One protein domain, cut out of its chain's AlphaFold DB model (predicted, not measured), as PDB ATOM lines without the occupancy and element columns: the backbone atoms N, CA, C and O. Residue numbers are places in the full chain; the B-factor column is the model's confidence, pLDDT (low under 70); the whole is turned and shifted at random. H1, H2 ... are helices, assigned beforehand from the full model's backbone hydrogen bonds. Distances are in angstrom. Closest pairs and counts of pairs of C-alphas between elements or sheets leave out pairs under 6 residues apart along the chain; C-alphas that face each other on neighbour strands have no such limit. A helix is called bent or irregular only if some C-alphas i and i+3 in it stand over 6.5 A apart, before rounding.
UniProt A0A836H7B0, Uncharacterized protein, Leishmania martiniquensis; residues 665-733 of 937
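Overview. This is residues 665 to 733 of the 937 residues of an uncharacterized protein of Leishmania martiniquensis (UniProt A0A836H7B0). What shape does the model show? It is a helical hairpin, H1 folded back by a tight turn into the shorter H2, with a third helix, H3, held out on its own at the far end of an extended stretch. The beginning of H1, residues 665 to 672, sticks out at one end, and residues 710 to 733, with H3 among them, stick out at the other; these two arms make most of the length. What is it made of, and how large is it? The printed part has 69 residues, with three named helices in the order H1, H2, H3 and no named strand, and its class is all helix. It is extended, with a radius of gyration of the C-alphas of 18.0 A and spans of 60 by 25 by 16 A.

Arrangement. How does the first helix, H1, residues 665 to 688, stand to H2, residues 692 to 703? They touch, and their closest C-alphas, those of Ala 680 and Phe 702, are 5.1 A apart. They run opposite ways at a steep tilt of 35.3 degrees, only just past shallow, and form a helical hairpin. Where does H3, residues 714 to 729, stand? H3 is apart from H1 and apart from H2. What do the backbone N and O atoms show? In H1 and H3 every O i to N i+4 pair is within hydrogen-bond range; in H2 7 of 8 pairs are.

Along the chain. Where does H1 run? It goes from C-alpha 665 at (-17.598, -20.343, 8.991) to C-alpha 688 at (-21.757, 10.194, -6.000), a length of 34.3 A. Where does H2 run? From C-alpha 692 at (-16.619, 8.065, -12.534) it covers 18.3 A to C-alpha 703. It is neither bent nor irregular, but only just: C-alphas 692 and 695 are 6.3 A apart. Where does H3 end? It measures 21.4 A from C-alpha 714 to C-alpha 729, which is at (-28.361, 34.826, 9.509).

Size, cuts and confidence. How far does the printed part reach? The two C-alphas farthest apart, those of Pro 665 and Ala 732, are 60.7 A apart. Without the stretches that stand free, the body has 37 residues and spans 24 by 17 by 11 A. Is there a cut or a long link? The printed part has no cut; the link from H1 to H2 is tight, with 3 residues, and that from H2 to H3 is short, with 10. Where is confidence low? The mean pLDDT of the printed part is 70.8, and residue 686, residues 708 to 718 and residues 720 to 733 are under 70.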
ATOM      1  N   PRO A 665     -18.350 -21.498   8.493       76.81
ATOM      2  CA  PRO A 665     -17.598 -20.343   8.991       76.81
ATOM      3  C   PRO A 665     -16.978 -19.518   7.855       76.81
ATOM      4  O   PRO A 665     -17.142 -18.302   7.809       76.81
ATOM      5  N   GLU A 666     -16.372 -20.195   6.880       75.19
ATOM      6  CA  GLU A 666     -15.793 -19.585   5.676       75.19
ATOM      7  C   GLU A 666     -16.864 -18.916   4.798       75.19
ATOM      8  O   GLU A 666     -16.719 -17.761   4.386       75.19
ATOM      9  N   GLY A 667     -18.004 -19.583   4.591       73.00
ATOM     10  CA  GLY A 667     -19.160 -19.005   3.910       73.00
ATOM     11  C   GLY A 667     -19.701 -17.756   4.612       73.00
ATOM     12  O   GLY A 667     -20.158 -16.823   3.947       73.00
ATOM     13  N   LEU A 668     -19.635 -17.699   5.948       79.19
ATOM     14  CA  LEU A 668     -20.121 -16.570   6.749       79.19
ATOM     15  C   LEU A 668     -19.182 -15.374   6.630       79.19
ATOM     16  O   LEU A 668     -19.650 -14.239   6.490       79.19
ATOM     17  N   GLU A 669     -17.876 -15.621   6.631       79.44
ATOM     18  CA  GLU A 669     -16.852 -14.606   6.396       79.44
ATOM     19  C   GLU A 669     -16.967 -14.004   4.994       79.44
ATOM     20  O   GLU A 669     -17.072 -12.782   4.852       79.44
ATOM     21  N   GLU A 670     -17.033 -14.844   3.957       74.00
ATOM     22  CA  GLU A 670     -17.179 -14.387   2.572       74.00
ATOM     23  C   GLU A 670     -18.485 -13.619   2.378       74.00
ATOM     24  O   GLU A 670     -18.503 -12.539   1.785       74.00
ATOM     25  N   ARG A 671     -19.589 -14.104   2.940       73.81
ATOM     26  CA  ARG A 671     -20.859 -13.385   2.898       73.81
ATOM     27  C   ARG A 671     -20.785 -12.032   3.598       73.81
ATOM     28  O   ARG A 671     -21.291 -11.049   3.062       73.81
ATOM     29  N   THR A 672     -20.170 -11.967   4.776       76.62
ATOM     30  CA  THR A 672     -20.001 -10.715   5.525       76.62
ATOM     31  C   THR A 672     -19.173  -9.719   4.718       76.62
ATOM     32  O   THR A 672     -19.531  -8.547   4.615       76.62
ATOM     33  N   LYS A 673     -18.108 -10.194   4.070       78.81
ATOM     34  CA  LYS A 673     -17.275  -9.416   3.151       78.81
ATOM     35  C   LYS A 673     -18.075  -8.888   1.956       78.81
ATOM     36  O   LYS A 673     -18.022  -7.692   1.680       78.81
ATOM     37  N   TRP A 674     -18.862  -9.718   1.272       74.81
ATOM     38  CA  TRP A 674     -19.700  -9.254   0.156       74.81
ATOM     39  C   TRP A 674     -20.861  -8.361   0.608       74.81
ATOM     40  O   TRP A 674     -21.254  -7.464  -0.132       74.81
ATOM     41  N   GLY A 675     -21.353  -8.533   1.835       73.38
ATOM     42  CA  GLY A 675     -22.273  -7.605   2.486       73.38
ATOM     43  C   GLY A 675     -21.677  -6.204   2.617       73.38
ATOM     44  O   GLY A 675     -22.249  -5.250   2.101       73.38
ATOM     45  N   ARG A 676     -20.461  -6.092   3.173       75.88
ATOM     46  CA  ARG A 676     -19.732  -4.810   3.252       75.88
ATOM     47  C   ARG A 676     -19.482  -4.192   1.878       75.88
ATOM     48  O   ARG A 676     -19.515  -2.975   1.730       75.88
ATOM     49  N   TYR A 677     -19.232  -5.018   0.862       78.75
ATOM     50  CA  TYR A 677     -19.093  -4.548  -0.517       78.75
ATOM     51  C   TYR A 677     -20.394  -3.931  -1.048       78.75
ATOM     52  O   TYR A 677     -20.349  -2.879  -1.687       78.75
ATOM     53  N   LEU A 678     -21.542  -4.567  -0.796       74.44
ATOM     54  CA  LEU A 678     -22.850  -4.038  -1.191       74.44
ATOM     55  C   LEU A 678     -23.157  -2.726  -0.463       74.44
ATOM     56  O   LEU A 678     -23.555  -1.765  -1.116       74.44
ATOM     57  N   ASP A 679     -22.866  -2.645   0.834       74.75
ATOM     58  CA  ASP A 679     -23.043  -1.421   1.622       74.75
ATOM     59  C   ASP A 679     -22.170  -0.274   1.100       74.75
ATOM     60  O   ASP A 679     -22.650   0.846   0.908       74.75
ATOM     61  N   ALA A 680     -20.901  -0.559   0.795       78.06
ATOM     62  CA  ALA A 680     -19.977   0.402   0.199       78.06
ATOM     63  C   ALA A 680     -20.431   0.861  -1.193       78.06
ATOM     64  O   ALA A 680     -20.294   2.037  -1.542       78.06
ATOM     65  N   ARG A 681     -20.987  -0.052  -1.999       79.00
ATOM     66  CA  ARG A 681     -21.564   0.258  -3.312       79.00
ATOM     67  C   ARG A 681     -22.762   1.182  -3.173       79.00
ATOM     68  O   ARG A 681     -22.794   2.213  -3.837       79.00
ATOM     69  N   ASP A 682     -23.718   0.826  -2.329       74.00
ATOM     70  CA  ASP A 682     -24.973   1.562  -2.187       74.00
ATOM     71  C   ASP A 682     -24.724   2.939  -1.555       74.00
ATOM     72  O   ASP A 682     -25.262   3.942  -2.024       74.00
ATOM     73  N   THR A 683     -23.802   3.018  -0.591       75.56
ATOM     74  CA  THR A 683     -23.327   4.285  -0.014       75.56
ATOM     75  C   THR A 683     -22.628   5.150  -1.066       75.56
ATOM     76  O   THR A 683     -22.912   6.341  -1.178       75.56
ATOM     77  N   SER A 684     -21.753   4.568  -1.892       77.12
ATOM     78  CA  SER A 684     -21.081   5.315  -2.959       77.12
ATOM     79  C   SER A 684     -22.051   5.822  -4.031       77.12
ATOM     80  O   SER A 684     -21.968   6.980  -4.443       77.12
ATOM     81  N   LEU A 685     -23.004   4.987  -4.458       73.06
ATOM     82  CA  LEU A 685     -24.039   5.370  -5.419       73.06
ATOM     83  C   LEU A 685     -24.952   6.463  -4.859       73.06
ATOM     84  O   LEU A 685     -25.309   7.382  -5.592       73.06
ATOM     85  N   ALA A 686     -25.302   6.407  -3.573       69.50
ATOM     86  CA  ALA A 686     -26.104   7.444  -2.932       69.50
ATOM     87  C   ALA A 686     -25.375   8.797  -2.875       69.50
ATOM     88  O   ALA A 686     -25.997   9.840  -3.066       69.50
ATOM     89  N   LEU A 687     -24.059   8.791  -2.636       72.44
ATOM     90  CA  LEU A 687     -23.264  10.014  -2.477       72.44
ATOM     91  C   LEU A 687     -22.791  10.618  -3.802       72.44
ATOM     92  O   LEU A 687     -22.727  11.837  -3.936       72.44
ATOM     93  N   PHE A 688     -22.436   9.776  -4.770       75.44
ATOM     94  CA  PHE A 688     -21.757  10.194  -6.000       75.44
ATOM     95  C   PHE A 688     -22.530   9.829  -7.275       75.44
ATOM     96  O   PHE A 688     -22.058  10.106  -8.381       75.44
ATOM     97  N   GLY A 689     -23.707   9.207  -7.155       72.88
ATOM     98  CA  GLY A 689     -24.480   8.725  -8.297       72.88
ATOM     99  C   GLY A 689     -23.668   7.761  -9.167       72.88
ATOM    100  O   GLY A 689     -22.834   6.998  -8.683       72.88
ATOM    101  N   SER A 690     -23.863   7.829 -10.484       72.88
ATOM    102  CA  SER A 690     -23.096   7.053 -11.468       72.88
ATOM    103  C   SER A 690     -21.799   7.741 -11.921       72.88
ATOM    104  O   SER A 690     -21.257   7.402 -12.976       72.88
ATOM    105  N   ALA A 691     -21.302   8.743 -11.185       74.31
ATOM    106  CA  ALA A 691     -20.097   9.472 -11.571       74.31
ATOM    107  C   ALA A 691     -18.871   8.547 -11.604       74.31
ATOM    108  O   ALA A 691     -18.785   7.582 -10.848       74.31
ATOM    109  N   ARG A 692     -17.860   8.865 -12.423       70.94
ATOM    110  CA  ARG A 692     -16.619   8.065 -12.534       70.94
ATOM    111  C   ARG A 692     -15.907   7.869 -11.183       70.94
ATOM    112  O   ARG A 692     -15.287   6.835 -10.962       70.94
ATOM    113  N   GLN A 693     -16.060   8.839 -10.283       73.69
ATOM    114  CA  GLN A 693     -15.513   8.848  -8.922       73.69
ATOM    115  C   GLN A 693     -16.234   7.878  -7.970       73.69
ATOM    116  O   GLN A 693     -15.642   7.461  -6.981       73.69
ATOM    117  N   SER A 694     -17.467   7.453  -8.284       75.75
ATOM    118  CA  SER A 694     -18.235   6.499  -7.465       75.75
ATOM    119  C   SER A 694     -17.522   5.152  -7.321       75.75
ATOM    120  O   SER A 694     -17.542   4.540  -6.258       75.75
ATOM    121  N   ARG A 695     -16.819   4.681  -8.355       76.12
ATOM    122  CA  ARG A 695     -16.094   3.406  -8.288       76.12
ATOM    123  C   ARG A 695     -14.889   3.484  -7.352       76.12
ATOM    124  O   ARG A 695     -14.635   2.552  -6.592       76.12
ATOM    125  N   ASP A 696     -14.161   4.595  -7.404       78.75
ATOM    126  CA  ASP A 696     -12.969   4.803  -6.584       78.75
ATOM    127  C   ASP A 696     -13.368   5.085  -5.124       78.75
ATOM    128  O   ASP A 696     -12.773   4.523  -4.204       78.75
ATOM    129  N   ALA A 697     -14.456   5.836  -4.913       78.25
ATOM    130  CA  ALA A 697     -15.073   6.037  -3.605       78.25
ATOM    131  C   ALA A 697     -15.641   4.735  -3.020       78.25
ATOM    132  O   ALA A 697     -15.416   4.451  -1.850       78.25
ATOM    133  N   MET A 698     -16.295   3.892  -3.826       82.75
ATOM    134  CA  MET A 698     -16.776   2.573  -3.399       82.75
ATOM    135  C   MET A 698     -15.616   1.685  -2.956       82.75
ATOM    136  O   MET A 698     -15.700   1.031  -1.923       82.75
ATOM    137  N   LYS A 699     -14.519   1.659  -3.727       81.44
ATOM    138  CA  LYS A 699     -13.322   0.896  -3.366       81.44
ATOM    139  C   LYS A 699     -12.772   1.371  -2.019       81.44
ATOM    140  O   LYS A 699     -12.461   0.542  -1.173       81.44
ATOM    141  N   HIS A 700     -12.687   2.684  -1.816       81.19
ATOM    142  CA  HIS A 700     -12.252   3.261  -0.548       81.19
ATOM    143  C   HIS A 700     -13.192   2.900   0.608       81.19
ATOM    144  O   HIS A 700     -12.723   2.470   1.654       81.19
ATOM    145  N   LEU A 701     -14.504   3.038   0.417       79.50
ATOM    146  CA  LEU A 701     -15.519   2.680   1.408       79.50
ATOM    147  C   LEU A 701     -15.443   1.193   1.768       79.50
ATOM    148  O   LEU A 701     -15.472   0.845   2.940       79.50
ATOM    149  N   PHE A 702     -15.264   0.313   0.786       81.88
ATOM    150  CA  PHE A 702     -15.182  -1.126   1.017       81.88
ATOM    151  C   PHE A 702     -13.971  -1.530   1.872       81.88
ATOM    152  O   PHE A 702     -14.114  -2.345   2.779       81.88
ATOM    153  N   TYR A 703     -12.790  -0.959   1.609       82.94
ATOM    154  CA  TYR A 703     -11.575  -1.284   2.366       82.94
ATOM    155  C   TYR A 703     -11.476  -0.575   3.724       82.94
ATOM    156  O   TYR A 703     -10.650  -0.976   4.536       82.94
ATOM    157  N   ASN A 704     -12.305   0.442   3.978       81.44
ATOM    158  CA  ASN A 704     -12.300   1.225   5.218       81.44
ATOM    159  C   ASN A 704     -13.632   1.111   5.982       81.44
ATOM    160  O   ASN A 704     -14.103   2.097   6.535       81.44
ATOM    161  N   ASP A 705     -14.274  -0.064   5.966       75.69
ATOM    162  CA  ASP A 705     -15.517  -0.365   6.708       75.69
ATOM    163  C   ASP A 705     -16.622   0.699   6.550       75.69
ATOM    164  O   ASP A 705     -17.244   1.165   7.504       75.69
ATOM    165  N   ASN A 706     -16.859   1.086   5.299       70.88
ATOM    166  CA  ASN A 706     -17.821   2.098   4.869       70.88
ATOM    167  C   ASN A 706     -17.585   3.501   5.464       70.88
ATOM    168  O   ASN A 706     -18.496   4.328   5.509       70.88
ATOM    169  N   GLN A 707     -16.353   3.798   5.890       72.25
ATOM    170  CA  GLN A 707     -15.951   5.128   6.335       72.25
ATOM    171  C   GLN A 707     -15.517   5.991   5.149       72.25
ATOM    172  O   GLN A 707     -14.658   5.621   4.337       72.25
ATOM    173  N   LEU A 708     -16.131   7.169   5.042       66.38
ATOM    174  CA  LEU A 708     -15.751   8.160   4.044       66.38
ATOM    175  C   LEU A 708     -14.389   8.767   4.397       66.38
ATOM    176  O   LEU A 708     -14.139   9.048   5.570       66.38
ATOM    177  N   PRO A 709     -13.529   9.033   3.398       65.94
ATOM    178  CA  PRO A 709     -12.351   9.850   3.630       65.94
ATOM    179  C   PRO A 709     -12.798  11.243   4.086       65.94
ATOM    180  O   PRO A 709     -13.744  11.808   3.531       65.94
ATOM    181  N   GLU A 710     -12.130  11.805   5.089       63.50
ATOM    182  CA  GLU A 710     -12.408  13.164   5.557       63.50
ATOM    183  C   GLU A 710     -12.112  14.165   4.428       63.50
ATOM    184  O   GLU A 710     -10.968  14.508   4.147       63.50
ATOM    185  N   LEU A 711     -13.159  14.615   3.727       57.16
ATOM    186  CA  LEU A 711     -13.018  15.453   2.529       57.16
ATOM    187  C   LEU A 711     -12.489  16.866   2.835       57.16
ATOM    188  O   LEU A 711     -12.017  17.549   1.926       57.16
ATOM    189  N   ARG A 712     -12.599  17.333   4.086       59.50
ATOM    190  CA  ARG A 712     -12.136  18.652   4.550       59.50
ATOM    191  C   ARG A 712     -11.743  18.579   6.021       59.50
ATOM    192  O   ARG A 712     -12.408  17.899   6.794       59.50
ATOM    193  N   SER A 713     -10.713  19.330   6.413       66.06
ATOM    194  CA  SER A 713     -10.333  19.452   7.824       66.06
ATOM    195  C   SER A 713     -11.435  20.143   8.631       66.06
ATOM    196  O   SER A 713     -12.159  21.000   8.111       66.06
ATOM    197  N   GLU A 714     -11.545  19.814   9.920       64.38
ATOM    198  CA  GLU A 714     -12.555  20.406  10.807       64.38
ATOM    199  C   GLU A 714     -12.517  21.942  10.811       64.38
ATOM    200  O   GLU A 714     -13.562  22.588  10.873       64.38
ATOM    201  N   ALA A 715     -11.327  22.530  10.655       66.31
ATOM    202  CA  ALA A 715     -11.134  23.974  10.565       66.31
ATOM    203  C   ALA A 715     -11.810  24.595   9.329       66.31
ATOM    204  O   ALA A 715     -12.403  25.669   9.423       66.31
ATOM    205  N   ILE A 716     -11.757  23.918   8.177       66.44
ATOM    206  CA  ILE A 716     -12.395  24.388   6.939       66.44
ATOM    207  C   ILE A 716     -13.912  24.227   7.040       66.44
ATOM    208  O   ILE A 716     -14.644  25.142   6.683       66.44
ATOM    209  N   ILE A 717     -14.390  23.114   7.604       62.75
ATOM    210  CA  ILE A 717     -15.824  22.892   7.834       62.75
ATOM    211  C   ILE A 717     -16.388  23.957   8.783       62.75
ATOM    212  O   ILE A 717     -17.460  24.502   8.528       62.75
ATOM    213  N   ALA A 718     -15.664  24.284   9.858       65.50
ATOM    214  CA  ALA A 718     -16.051  25.329  10.800       65.50
ATOM    215  C   ALA A 718     -16.073  26.719  10.147       65.50
ATOM    216  O   ALA A 718     -16.980  27.504  10.425       65.50
ATOM    217  N   LYS A 719     -15.114  27.005   9.257       70.44
ATOM    218  CA  LYS A 719     -15.060  28.252   8.490       70.44
ATOM    219  C   LYS A 719     -16.213  28.365   7.493       70.44
ATOM    220  O   LYS A 719     -16.939  29.348   7.545       70.44
ATOM    221  N   ASP A 720     -16.438  27.350   6.661       64.81
ATOM    222  CA  ASP A 720     -17.555  27.318   5.709       64.81
ATOM    223  C   ASP A 720     -18.895  27.466   6.441       64.81
ATOM    224  O   ASP A 720     -19.806  28.146   5.975       64.81
ATOM    225  N   PHE A 721     -19.012  26.853   7.622       63.75
ATOM    226  CA  PHE A 721     -20.188  26.988   8.468       63.75
ATOM    227  C   PHE A 721     -20.370  28.417   8.986       63.75
ATOM    228  O   PHE A 721     -21.474  28.952   8.920       63.75
ATOM    229  N   ALA A 722     -19.297  29.045   9.472       63.47
ATOM    230  CA  ALA A 722     -19.319  30.438   9.900       63.47
ATOM    231  C   ALA A 722     -19.667  31.382   8.737       63.47
ATOM    232  O   ALA A 722     -20.457  32.305   8.923       63.47
ATOM    233  N   ASP A 723     -19.146  31.117   7.539       67.00
ATOM    234  CA  ASP A 723     -19.397  31.907   6.334       67.00
ATOM    235  C   ASP A 723     -20.854  31.763   5.858       67.00
ATOM    236  O   ASP A 723     -21.512  32.769   5.590       67.00
ATOM    237  N   VAL A 724     -21.406  30.544   5.838       61.91
ATOM    238  CA  VAL A 724     -22.824  30.281   5.519       61.91
ATOM    239  C   VAL A 724     -23.743  30.899   6.572       61.91
ATOM    240  O   VAL A 724     -24.702  31.587   6.230       61.91
ATOM    241  N   HIS A 725     -23.442  30.723   7.858       59.16
ATOM    242  CA  HIS A 725     -24.219  31.334   8.934       59.16
ATOM    243  C   HIS A 725     -24.201  32.866   8.835       59.16
ATOM    244  O   HIS A 725     -25.229  33.516   8.995       59.16
ATOM    245  N   LYS A 726     -23.051  33.459   8.504       64.38
ATOM    246  CA  LYS A 726     -22.911  34.903   8.282       64.38
ATOM    247  C   LYS A 726     -23.704  35.387   7.063       64.38
ATOM    248  O   LYS A 726     -24.278  36.471   7.120       64.38
ATOM    249  N   LEU A 727     -23.756  34.590   5.995       59.97
ATOM    250  CA  LEU A 727     -24.519  34.870   4.773       59.97
ATOM    251  C   LEU A 727     -26.036  34.830   4.990       59.97
ATOM    252  O   LEU A 727     -26.737  35.701   4.487       59.97
ATOM    253  N   PHE A 728     -26.544  33.838   5.728       52.66
ATOM    254  CA  PHE A 728     -27.990  33.613   5.864       52.66
ATOM    255  C   PHE A 728     -28.612  34.211   7.131       52.66
ATOM    256  O   PHE A 728     -29.797  34.532   7.124       52.66
ATOM    257  N   CYS A 729     -27.844  34.374   8.211       58.72
ATOM    258  CA  CYS A 729     -28.361  34.826   9.509       58.72
ATOM    259  C   CYS A 729     -27.830  36.205   9.938       58.72
ATOM    260  O   CYS A 729     -28.244  36.724  10.972       58.72
ATOM    261  N   GLY A 730     -26.952  36.826   9.139       57.28
ATOM    262  CA  GLY A 730     -26.358  38.132   9.439       57.28
ATOM    263  C   GLY A 730     -25.417  38.122  10.653       57.28
ATOM    264  O   GLY A 730     -25.226  37.113  11.326       57.28
ATOM    265  N   SER A 731     -24.783  39.264  10.940       55.28
ATOM    266  CA  SER A 731     -23.764  39.418  11.996       55.28
ATOM    267  C   SER A 731     -24.319  39.575  13.420       55.28
ATOM    268  O   SER A 731     -23.561  39.904  14.331       55.28
ATOM    269  N   ALA A 732     -25.620  39.378  13.632       52.84
ATOM    270  CA  ALA A 732     -26.199  39.396  14.969       52.84
ATOM    271  C   ALA A 732     -25.993  38.020  15.615       52.84
ATOM    272  O   ALA A 732     -26.440  37.006  15.080       52.84
ATOM    273  N   SER A 733     -25.291  37.973  16.753       52.62
ATOM    274  CA  SER A 733     -25.149  36.732  17.517       52.62
ATOM    275  C   SER A 733     -26.537  36.186  17.874       52.62
ATOM    276  O   SER A 733     -27.378  36.973  18.322       52.62
TER     277      SER A 733